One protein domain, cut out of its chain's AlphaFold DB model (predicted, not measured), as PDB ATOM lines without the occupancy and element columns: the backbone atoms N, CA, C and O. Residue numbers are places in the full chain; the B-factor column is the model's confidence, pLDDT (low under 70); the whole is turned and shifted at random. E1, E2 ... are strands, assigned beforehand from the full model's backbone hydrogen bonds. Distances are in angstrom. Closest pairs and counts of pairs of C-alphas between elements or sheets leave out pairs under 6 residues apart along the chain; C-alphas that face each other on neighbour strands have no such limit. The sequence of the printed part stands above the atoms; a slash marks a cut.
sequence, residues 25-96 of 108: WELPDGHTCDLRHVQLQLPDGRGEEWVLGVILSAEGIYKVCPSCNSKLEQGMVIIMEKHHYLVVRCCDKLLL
ATOM      1  N   TRP A  25     -44.967   6.024 -56.244       91.88
ATOM      2  CA  TRP A  25     -46.227   6.448 -56.838       91.88
ATOM      3  C   TRP A  25     -46.576   5.532 -58.009       91.88
ATOM      4  O   TRP A  25     -45.822   5.432 -58.974       91.88
ATOM      5  N   GLU A  26     -47.719   4.861 -57.907       92.56
ATOM      6  CA  GLU A  26     -48.347   4.111 -58.988       92.56
ATOM      7  C   GLU A  26     -49.061   5.078 -59.939       92.56
ATOM      8  O   GLU A  26     -50.033   5.752 -59.582       92.56
ATOM      9  N   LEU A  27     -48.549   5.158 -61.162       88.69
ATOM     10  CA  LEU A  27     -49.093   5.980 -62.230       88.69
ATOM     11  C   LEU A  27     -50.313   5.293 -62.872       88.69
ATOM     12  O   LEU A  27     -50.424   4.065 -62.841       88.69
ATOM     13  N   PRO A  28     -51.226   6.050 -63.512       84.81
ATOM     14  CA  PRO A  28     -52.450   5.490 -64.097       84.81
ATOM     15  C   PRO A  28     -52.235   4.415 -65.170       84.81
ATOM     16  O   PRO A  28     -53.152   3.654 -65.466       84.81
ATOM     17  N   ASP A  29     -51.054   4.366 -65.783       85.56
ATOM     18  CA  ASP A  29     -50.702   3.386 -66.808       85.56
ATOM     19  C   ASP A  29     -49.989   2.141 -66.248       85.56
ATOM     20  O   ASP A  29     -49.564   1.277 -67.013       85.56
ATOM     21  N   GLY A  30     -49.901   2.029 -64.919       84.69
ATOM     22  CA  GLY A  30     -49.326   0.884 -64.215       84.69
ATOM     23  C   GLY A  30     -47.816   0.965 -64.000       84.69
ATOM     24  O   GLY A  30     -47.253   0.062 -63.381       84.69
ATOM     25  N   HIS A  31     -47.152   2.024 -64.469       88.50
ATOM     26  CA  HIS A  31     -45.763   2.280 -64.102       88.50
ATOM     27  C   HIS A  31     -45.661   2.804 -62.670       88.50
ATOM     28  O   HIS A  31     -46.604   3.374 -62.124       88.50
ATOM     29  N   THR A  32     -44.489   2.636 -62.066       90.25
ATOM     30  CA  THR A  32     -44.183   3.201 -60.755       90.25
ATOM     31  C   THR A  32     -43.011   4.159 -60.852       90.25
ATOM     32  O   THR A  32     -42.044   3.907 -61.572       90.25
ATOM     33  N   CYS A  33     -43.087   5.268 -60.122       90.00
ATOM     34  CA  CYS A  33     -41.968   6.184 -59.958       90.00
ATOM     35  C   CYS A  33     -41.678   6.420 -58.476       90.00
ATOM     36  O   CYS A  33     -42.555   6.326 -57.619       90.00
ATOM     37  N   ASP A  34     -40.417   6.687 -58.161       90.75
ATOM     38  CA  ASP A  34     -40.011   7.021 -56.803       90.75
ATOM     39  C   ASP A  34     -40.344   8.486 -56.520       90.75
ATOM     40  O   ASP A  34     -39.773   9.375 -57.156       90.75
ATOM     41  N   LEU A  35     -41.229   8.745 -55.548       89.94
ATOM     42  CA  LEU A  35     -41.655  10.105 -55.213       89.94
ATOM     43  C   LEU A  35     -40.483  11.024 -54.870       89.94
ATOM     44  O   LEU A  35     -40.584  12.215 -55.123       89.94
ATOM     45  N   ARG A  36     -39.370  10.502 -54.341       87.88
ATOM     46  CA  ARG A  36     -38.183  11.292 -53.955       87.88
ATOM     47  C   ARG A  36     -37.466  11.953 -55.135       87.88
ATOM     48  O   ARG A  36     -36.602  12.793 -54.919       87.88
ATOM     49  N   HIS A  37     -37.807  11.580 -56.365       85.81
ATOM     50  CA  HIS A  37     -37.258  12.168 -57.588       85.81
ATOM     51  C   HIS A  37     -38.324  12.908 -58.404       85.81
ATOM     52  O   HIS A  37     -38.128  13.160 -59.589       85.81
ATOM     53  N   VAL A  38     -39.461  13.239 -57.786       87.19
ATOM     54  CA  VAL A  38     -40.595  13.881 -58.455       87.19
ATOM     55  C   VAL A  38     -40.742  15.326 -57.990       87.19
ATOM     56  O   VAL A  38     -40.592  15.650 -56.809       87.19
ATOM     57  N   GLN A  39     -41.089  16.192 -58.940       89.12
ATOM     58  CA  GLN A  39     -41.587  17.532 -58.667       89.12
ATOM     59  C   GLN A  39     -43.121  17.502 -58.685       89.12
ATOM     60  O   GLN A  39     -43.730  17.127 -59.685       89.12
ATOM     61  N   LEU A  40     -43.756  17.854 -57.566       87.50
ATOM     62  CA  LEU A  40     -45.210  17.806 -57.417       87.50
ATOM     63  C   LEU A  40     -45.823  19.186 -57.611       87.50
ATOM     64  O   LEU A  40     -45.404  20.159 -56.980       87.50
ATOM     65  N   GLN A  41     -46.883  19.252 -58.415       87.00
ATOM     66  CA  GLN A  41     -47.712  20.442 -58.501       87.00
ATOM     67  C   GLN A  41     -48.577  20.571 -57.245       87.00
ATOM     68  O   GLN A  41     -49.297  19.653 -56.847       87.00
ATOM     69  N   LEU A  42     -48.491  21.727 -56.596       87.00
ATOM     70  CA  LEU A  42     -49.286  22.038 -55.420       87.00
ATOM     71  C   LEU A  42     -50.699  22.489 -55.832       87.00
ATOM     72  O   LEU A  42     -50.858  23.174 -56.849       87.00
ATOM     73  N   PRO A  43     -51.734  22.176 -55.030       84.38
ATOM     74  CA  PRO A  43     -53.079  22.691 -55.243       84.38
ATOM     75  C   PRO A  43     -53.119  24.225 -55.196       84.38
ATOM     76  O   PRO A  43     -52.226  24.894 -54.664       84.38
ATOM     77  N   ASP A  44     -54.200  24.780 -55.744       79.62
ATOM     78  CA  ASP A  44     -54.550  26.203 -55.670       79.62
ATOM     79  C   ASP A  44     -53.524  27.163 -56.303       79.62
ATOM     80  O   ASP A  44     -53.443  28.333 -55.933       79.62
ATOM     81  N   GLY A  45     -52.723  26.682 -57.260       74.94
ATOM     82  CA  GLY A  45     -51.776  27.520 -58.001       74.94
ATOM     83  C   GLY A  45     -50.549  27.951 -57.192       74.94
ATOM     84  O   GLY A  45     -49.895  28.927 -57.552       74.94
ATOM     85  N   ARG A  46     -50.207  27.231 -56.114       78.81
ATOM     86  CA  ARG A  46     -49.024  27.514 -55.275       78.81
ATOM     87  C   ARG A  46     -47.681  27.167 -55.935       78.81
ATOM     88  O   ARG A  46     -46.638  27.410 -55.333       78.81
ATOM     89  N   GLY A  47     -47.704  26.647 -57.160       87.25
ATOM     90  CA  GLY A  47     -46.523  26.275 -57.935       87.25
ATOM     91  C   GLY A  47     -46.192  24.793 -57.813       87.25
ATOM     92  O   GLY A  47     -47.079  23.970 -57.595       87.25
ATOM     93  N   GLU A  48     -44.917  24.465 -57.978       90.00
ATOM     94  CA  GLU A  48     -44.400  23.098 -57.960       90.00
ATOM     95  C   GLU A  48     -43.252  23.001 -56.952       90.00
ATOM     96  O   GLU A  48     -42.454  23.934 -56.837       90.00
ATOM     97  N   GLU A  49     -43.143  21.881 -56.238       90.12
ATOM     98  CA  GLU A  49     -42.053  21.639 -55.287       90.12
ATOM     99  C   GLU A  49     -41.432  20.258 -55.469       90.12
ATOM    100  O   GLU A  49     -42.121  19.273 -55.738       90.12
ATOM    101  N   TRP A  50     -40.113  20.188 -55.285       90.44
ATOM    102  CA  TRP A  50     -39.392  18.924 -55.234       90.44
ATOM    103  C   TRP A  50     -39.707  18.186 -53.940       90.44
ATOM    104  O   TRP A  50     -39.684  18.764 -52.848       90.44
ATOM    105  N   VAL A  51     -39.967  16.889 -54.063       91.12
ATOM    106  CA  VAL A  51     -40.034  16.004 -52.907       91.12
ATOM    107  C   VAL A  51     -38.619  15.783 -52.382       91.12
ATOM    108  O   VAL A  51     -37.746  15.285 -53.082       91.12
ATOM    109  N   LEU A  52     -38.400  16.139 -51.121       91.75
ATOM    110  CA  LEU A  52     -37.122  15.987 -50.425       91.75
ATOM    111  C   LEU A  52     -37.019  14.649 -49.687       91.75
ATOM    112  O   LEU A  52     -35.924  14.173 -49.397       91.75
ATOM    113  N   GLY A  53     -38.157  14.043 -49.349       89.94
ATOM    114  CA  GLY A  53     -38.184  12.771 -48.642       89.94
ATOM    115  C   GLY A  53     -39.592  12.252 -48.395       89.94
ATOM    116  O   GLY A  53     -40.569  12.997 -48.420       89.94
ATOM    117  N   VAL A  54     -39.679  10.956 -48.111       90.88
ATOM    118  CA  VAL A  54     -40.906  10.293 -47.664       90.88
ATOM    119  C   VAL A  54     -40.618   9.661 -46.310       90.88
ATOM    120  O   VAL A  54     -39.713   8.837 -46.187       90.88
ATOM    121  N   ILE A  55     -41.364  10.067 -45.284       88.75
ATOM    122  CA  ILE A  55     -41.254   9.512 -43.936       88.75
ATOM    123  C   ILE A  55     -42.401   8.543 -43.700       88.75
ATOM    124  O   ILE A  55     -43.572   8.896 -43.843       88.75
ATOM    125  N   LEU A  56     -42.039   7.343 -43.259       83.62
ATOM    126  CA  LEU A  56     -42.945   6.300 -42.808       83.62
ATOM    127  C   LEU A  56     -42.798   6.171 -41.299       83.62
ATOM    128  O   LEU A  56     -41.706   5.907 -40.799       83.62
ATOM    129  N   SER A  57     -43.885   6.358 -40.562       75.50
ATOM    130  CA  SER A  57     -43.877   6.218 -39.110       75.50
ATOM    131  C   SER A  57     -44.932   5.213 -38.676       75.50
ATOM    132  O   SER A  57     -46.133   5.457 -38.812       75.50
ATOM    133  N   ALA A  58     -44.465   4.093 -38.119       62.44
ATOM    134  CA  ALA A  58     -45.313   3.100 -37.463       62.44
ATOM    135  C   ALA A  58     -45.896   3.626 -36.139       62.44
ATOM    136  O   ALA A  58     -46.988   3.235 -35.745       62.44
ATOM    137  N   GLU A  59     -45.197   4.550 -35.471       64.06
ATOM    138  CA  GLU A  59     -45.708   5.219 -34.265       64.06
ATOM    139  C   GLU A  59     -46.659   6.385 -34.592       64.06
ATOM    140  O   GLU A  59     -47.376   6.870 -33.713       64.06
ATOM    141  N   GLY A  60     -46.701   6.777 -35.873       59.94
ATOM    142  CA  GLY A  60     -47.539   7.823 -36.438       59.94
ATOM    143  C   GLY A  60     -47.097   9.222 -36.011       59.94
ATOM    144  O   GLY A  60     -47.251   9.608 -34.857       59.94
ATOM    145  N   ILE A  61     -46.656  10.050 -36.966       70.19
ATOM    146  CA  ILE A  61     -46.573  11.512 -36.756       70.19
ATOM    147  C   ILE A  61     -47.976  12.054 -36.414       70.19
ATOM    148  O   ILE A  61     -48.145  12.914 -35.553       70.19
ATOM    149  N   TYR A  62     -48.999  11.472 -37.046       77.88
ATOM    150  CA  TYR A  62     -50.409  11.719 -36.785       77.88
ATOM    151  C   TYR A  62     -51.087  10.413 -36.373       77.88
ATOM    152  O   TYR A  62     -50.964   9.404 -37.063       77.88
ATOM    153  N   LYS A  63     -51.842  10.442 -35.270       84.44
ATOM    154  CA  LYS A  63     -52.572   9.268 -34.748       84.44
ATOM    155  C   LYS A  63     -54.003   9.154 -35.276       84.44
ATOM    156  O   LYS A  63     -54.608   8.085 -35.215       84.44
ATOM    157  N   VAL A  64     -54.563  10.261 -35.759       88.06
ATOM    158  CA  VAL A  64     -55.953  10.372 -36.212       88.06
ATOM    159  C   VAL A  64     -55.982  11.177 -37.505       88.06
ATOM    160  O   VAL A  64     -55.290  12.187 -37.617       88.06
ATOM    161  N   CYS A  65     -56.782  10.734 -38.473       90.69
ATOM    162  CA  CYS A  65     -57.008  11.447 -39.720       90.69
ATOM    163  C   CYS A  65     -57.794  12.741 -39.458       90.69
ATOM    164  O   CYS A  65     -58.947  12.652 -39.033       90.69
ATOM    165  N   PRO A  66     -57.258  13.928 -39.790       89.50
ATOM    166  CA  PRO A  66     -57.975  15.192 -39.591       89.50
ATOM    167  C   PRO A  66     -59.237  15.346 -40.454       89.50
ATOM    168  O   PRO A  66     -60.087  16.176 -40.156       89.50
ATOM    169  N   SER A  67     -59.360  14.573 -41.540       91.88
ATOM    170  CA  SER A  67     -60.493  14.658 -42.472       91.88
ATOM    171  C   SER A  67     -61.667  13.753 -42.081       91.88
ATOM    172  O   SER A  67     -62.814  14.151 -42.252       91.88
ATOM    173  N   CYS A  68     -61.415  12.524 -41.614       93.44
ATOM    174  CA  CYS A  68     -62.479  11.550 -41.317       93.44
ATOM    175  C   CYS A  68     -62.458  11.002 -39.882       93.44
ATOM    176  O   CYS A  68     -63.227  10.098 -39.569       93.44
ATOM    177  N   ASN A  69     -61.575  11.511 -39.016       92.44
ATOM    178  CA  ASN A  69     -61.410  11.110 -37.612       92.44
ATOM    179  C   ASN A  69     -61.104   9.619 -37.374       92.44
ATOM    180  O   ASN A  69     -61.152   9.147 -36.238       92.44
ATOM    181  N   SER A  70     -60.746   8.873 -38.421       92.00
ATOM    182  CA  SER A  70     -60.315   7.480 -38.295       92.00
ATOM    183  C   SER A  70     -58.911   7.399 -37.697       92.00
ATOM    184  O   SER A  70     -58.061   8.252 -37.966       92.00
ATOM    185  N   LYS A  71     -58.653   6.364 -36.895       88.31
ATOM    186  CA  LYS A  71     -57.317   6.090 -36.354       88.31
ATOM    187  C   LYS A  71     -56.361   5.743 -37.500       88.31
ATOM    188  O   LYS A  71     -56.706   4.943 -38.366       88.31
ATOM    189  N   LEU A  72     -55.177   6.347 -37.501       84.44
ATOM    190  CA  LEU A  72     -54.118   6.037 -38.458       84.44
ATOM    191  C   LEU A  72     -53.189   5.002 -37.822       84.44
ATOM    192  O   LEU A  72     -52.562   5.284 -36.804       84.44
ATOM    193  N   GLU A  73     -53.134   3.795 -38.387       77.25
ATOM    194  CA  GLU A  73     -52.213   2.743 -37.925       77.25
ATOM    195  C   GLU A  73     -50.779   2.989 -38.397       77.25
ATOM    196  O   GLU A  73     -49.827   2.619 -37.719       77.25
ATOM    197  N   GLN A  74     -50.633   3.643 -39.549       76.69
ATOM    198  CA  GLN A  74     -49.359   4.060 -40.119       76.69
ATOM    199  C   GLN A  74     -49.522   5.471 -40.680       76.69
ATOM    200  O   GLN A  74     -50.470   5.755 -41.417       76.69
ATOM    201  N   GLY A  75     -48.607   6.363 -40.306       79.50
ATOM    202  CA  GLY A  75     -48.533   7.711 -40.855       79.50
ATOM    203  C   GLY A  75     -47.479   7.773 -41.952       79.50
ATOM    204  O   GLY A  75     -46.352   7.325 -41.742       79.50
ATOM    205  N   MET A  76     -47.829   8.360 -43.094       88.75
ATOM    206  CA  MET A  76     -46.879   8.674 -44.158       88.75
ATOM    207  C   MET A  76     -46.912  10.169 -44.450       88.75
ATOM    208  O   MET A  76     -47.986  10.759 -44.593       88.75
ATOM    209  N   VAL A  77     -45.726  10.771 -44.530       91.44
ATOM    210  CA  VAL A  77     -45.549  12.190 -44.840       91.44
ATOM    211  C   VAL A  77     -44.607  12.338 -46.025       91.44
ATOM    212  O   VAL A  77     -43.503  11.801 -46.004       91.44
ATOM    213  N   ILE A  78     -45.035  13.087 -47.040       92.12
ATOM    214  CA  ILE A  78     -44.188  13.506 -48.163       92.12
ATOM    215  C   ILE A  78     -43.668  14.901 -47.832       92.12
ATOM    216  O   ILE A  78     -44.460  15.832 -47.694       92.12
ATOM    217  N   ILE A  79     -42.357  15.039 -47.677       91.62
ATOM    218  CA  ILE A  79     -41.692  16.297 -47.339       91.62
ATOM    219  C   ILE A  79     -41.269  16.991 -48.625       91.62
ATOM    220  O   ILE A  79     -40.604  16.392 -49.465       91.62
ATOM    221  N   MET A  80     -41.615  18.266 -48.741       92.06
ATOM    222  CA  MET A  80     -41.174  19.178 -49.794       92.06
ATOM    223  C   MET A  80     -40.496  20.398 -49.151       92.06
ATOM    224  O   MET A  80     -40.448  20.517 -47.922       92.06
ATOM    225  N   GLU A  81     -39.946  21.304 -49.959       87.25
ATOM    226  CA  GLU A  81     -39.176  22.456 -49.466       87.25
ATOM    227  C   GLU A  81     -39.956  23.330 -48.476       87.25
ATOM    228  O   GLU A  81     -39.470  23.638 -47.384       87.25
ATOM    229  N   LYS A  82     -41.177  23.739 -48.836       88.75
ATOM    230  CA  LYS A  82     -41.983  24.675 -48.032       88.75
ATOM    231  C   LYS A  82     -43.259  24.036 -47.512       88.75
ATOM    232  O   LYS A  82     -43.914  24.624 -46.647       88.75
ATOM    233  N   HIS A  83     -43.600  22.851 -48.001       92.00
ATOM    234  CA  HIS A  83     -44.800  22.134 -47.614       92.00
ATOM    235  C   HIS A  83     -44.519  20.669 -47.273       92.00
ATOM    236  O   HIS A  83     -43.453  20.125 -47.550       92.00
ATOM    237  N   HIS A  84     -45.509  20.012 -46.685       91.75
ATOM    238  CA  HIS A  84     -45.562  18.560 -46.632       91.75
ATOM    239  C   HIS A  84     -46.992  18.078 -46.860       91.75
ATOM    240  O   HIS A  84     -47.956  18.761 -46.503       91.75
ATOM    241  N   TYR A  85     -47.127  16.888 -47.440       92.31
ATOM    242  CA  TYR A  85     -48.399  16.177 -47.484       92.31
ATOM    243  C   TYR A  85     -48.463  15.152 -46.365       92.31
ATOM    244  O   TYR A  85     -47.561  14.329 -46.229       92.31
ATOM    245  N   LEU A  86     -49.567  15.138 -45.624       91.50
ATOM    246  CA  LEU A  86     -49.985  13.957 -44.881       91.50
ATOM    247  C   LEU A  86     -50.798  13.051 -45.810       91.50
ATOM    248  O   LEU A  86     -51.835  13.464 -46.339       91.50
ATOM    249  N   VAL A  87     -50.350  11.808 -45.968       91.88
ATOM    250  CA  VAL A  87     -51.018  10.796 -46.789       91.88
ATOM    251  C   VAL A  87     -52.039  10.047 -45.930       91.88
ATOM    252  O   VAL A  87     -51.672   9.287 -45.033       91.88
ATOM    253  N   VAL A  88     -53.339  10.253 -46.181       91.00
ATOM    254  CA  VAL A  88     -54.429   9.631 -45.406       91.00
ATOM    255  C   VAL A  88     -55.219   8.620 -46.239       91.00
ATOM    256  O   VAL A  88     -56.238   8.931 -46.853       91.00
ATOM    257  N   ARG A  89     -54.789   7.355 -46.187       89.50
ATOM    258  CA  ARG A  89     -55.413   6.247 -46.939       89.50
ATOM    259  C   ARG A  89     -56.867   5.970 -46.558       89.50
ATOM    260  O   ARG A  89     -57.669   5.627 -47.413       89.50
ATOM    261  N   CYS A  90     -57.227   6.161 -45.288       90.00
ATOM    262  CA  CYS A  90     -58.580   5.904 -44.774       90.00
ATOM    263  C   CYS A  90     -59.699   6.703 -45.468       90.00
ATOM    264  O   CYS A  90     -60.858   6.308 -45.393       90.00
ATOM    265  N   CYS A  91     -59.381   7.826 -46.116       91.38
ATOM    266  CA  CYS A  91     -60.343   8.606 -46.899       91.38
ATOM    267  C   CYS A  91     -59.783   9.048 -48.255       91.38
ATOM    268  O   CYS A  91     -60.310   9.987 -48.841       91.38
ATOM    269  N   ASP A  92     -58.725   8.373 -48.706       92.50
ATOM    270  CA  ASP A  92     -57.999   8.629 -49.948       92.50
ATOM    271  C   ASP A  92     -57.681  10.113 -50.219       92.50
ATOM    272  O   ASP A  92     -58.031  10.676 -51.255       92.50
ATOM    273  N   LYS A  93     -57.055  10.786 -49.246       91.38
ATOM    274  CA  LYS A  93     -56.719  12.215 -49.356       91.38
ATOM    275  C   LYS A  93     -55.250  12.499 -49.094       91.38
ATOM    276  O   LYS A  93     -54.582  11.817 -48.316       91.38
ATOM    277  N   LEU A  94     -54.792  13.593 -49.687       92.00
ATOM    278  CA  LEU A  94     -53.536  14.250 -49.362       92.00
ATOM    279  C   LEU A  94     -53.866  15.577 -48.692       92.00
ATOM    280  O   LEU A  94     -54.582  16.404 -49.256       92.00
ATOM    281  N   LEU A  95     -53.384  15.767 -47.470       91.38
ATOM    282  CA  LEU A  95     -53.597  17.007 -46.730       91.38
ATOM    283  C   LEU A  95     -52.313  17.827 -46.789       91.38
ATOM    284  O   LEU A  95     -51.287  17.393 -46.268       91.38
ATOM    285  N   LEU A  96     -52.369  18.977 -47.462       91.50
ATOM    286  CA  LEU A  96     -51.234  19.882 -47.615       91.50
ATOM    287  C   LEU A  96     -51.089  20.765 -46.377       91.50
ATOM    288  O   LEU A  96     -52.023  21.472 -45.992       91.50
TER     289      LEU A  96
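This is residues 25 to 96 of the 108 residues of an uncharacterized protein of Parvibaculum sp (UniProt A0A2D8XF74). One sheet of five strands, E2 to E6, strongly twisted and curled like part of a barrel, makes the main body; it stays open, with E2 and E6 at its edges. At one end a small separate arm holds E1 and the loop before it, of which residues 27 to 32 stick out, and a long loop, residues 58 to 74, joins E3 to E4. The printed part has 72 residues with six named strands, E1 to E6 in order along the chain, and no named helix; the sheet's order is E2, E3, E4, E5, E6, antiparallel throughout. The class is all strand, though under half of the residues, 32 of 72, are in named elements. The whole is compact, with a radius of gyration of the C-alphas of 12.7 A and spans of 29 by 28 by 19 A.

Residues 25 to 26 make a short antiparallel pairing with residues 32 to 33 of E1, residues 32 to 34. E1 pairs with no named strand and is apart from E2, residues 39 to 41. E2 and E3, residues 48 to 57, form a hairpin, with N 40 and O 49 within hydrogen-bond range at 2.8 A. E3 bends by 58 degrees at residue 52, and its pairing is staggered: residues 48 to 50 pair with E2, residues 51 to 57 with E4, residues 75 to 80. E3 and E4 are antiparallel at 153 degrees, with N 55 and O 77 2.8 A apart and the facing C-alphas of Val 54 and Ile 78 4.6 A apart. E4 forms a hairpin with E5, residues 83 to 88, at 156 degrees, with N 78 and O 85 at 2.9 A. E5 forms another with E6, residues 93 to 96, at 159 degrees, with N 86 and O 95 at 2.9 A. E2 to E6 form a meander, each strand the antiparallel neighbour of the one before.

E1 begins at C-alpha 32, (-44.183, 3.201, -60.755), and E2 at C-alpha 39. E3 is the longest strand, 25.3 A from C-alpha 48 to C-alpha 57 at (-43.877, 6.218, -39.110). E4 runs 16.3 A, E5 15.9 A and E6 9.6 A, ending at C-alpha 96, (-51.234, 19.882, -47.615).

The C-alphas farthest apart, those of Gly 45 and Glu 59, are 33.1 A apart. The printed part, residues 25 to 96, has no cut. The link E3 to E4 is long, 17 residues; E2 to E3 is short, and the other links are tight. The mean pLDDT of the printed part is 86.8; residues 58 to 60 are under 70.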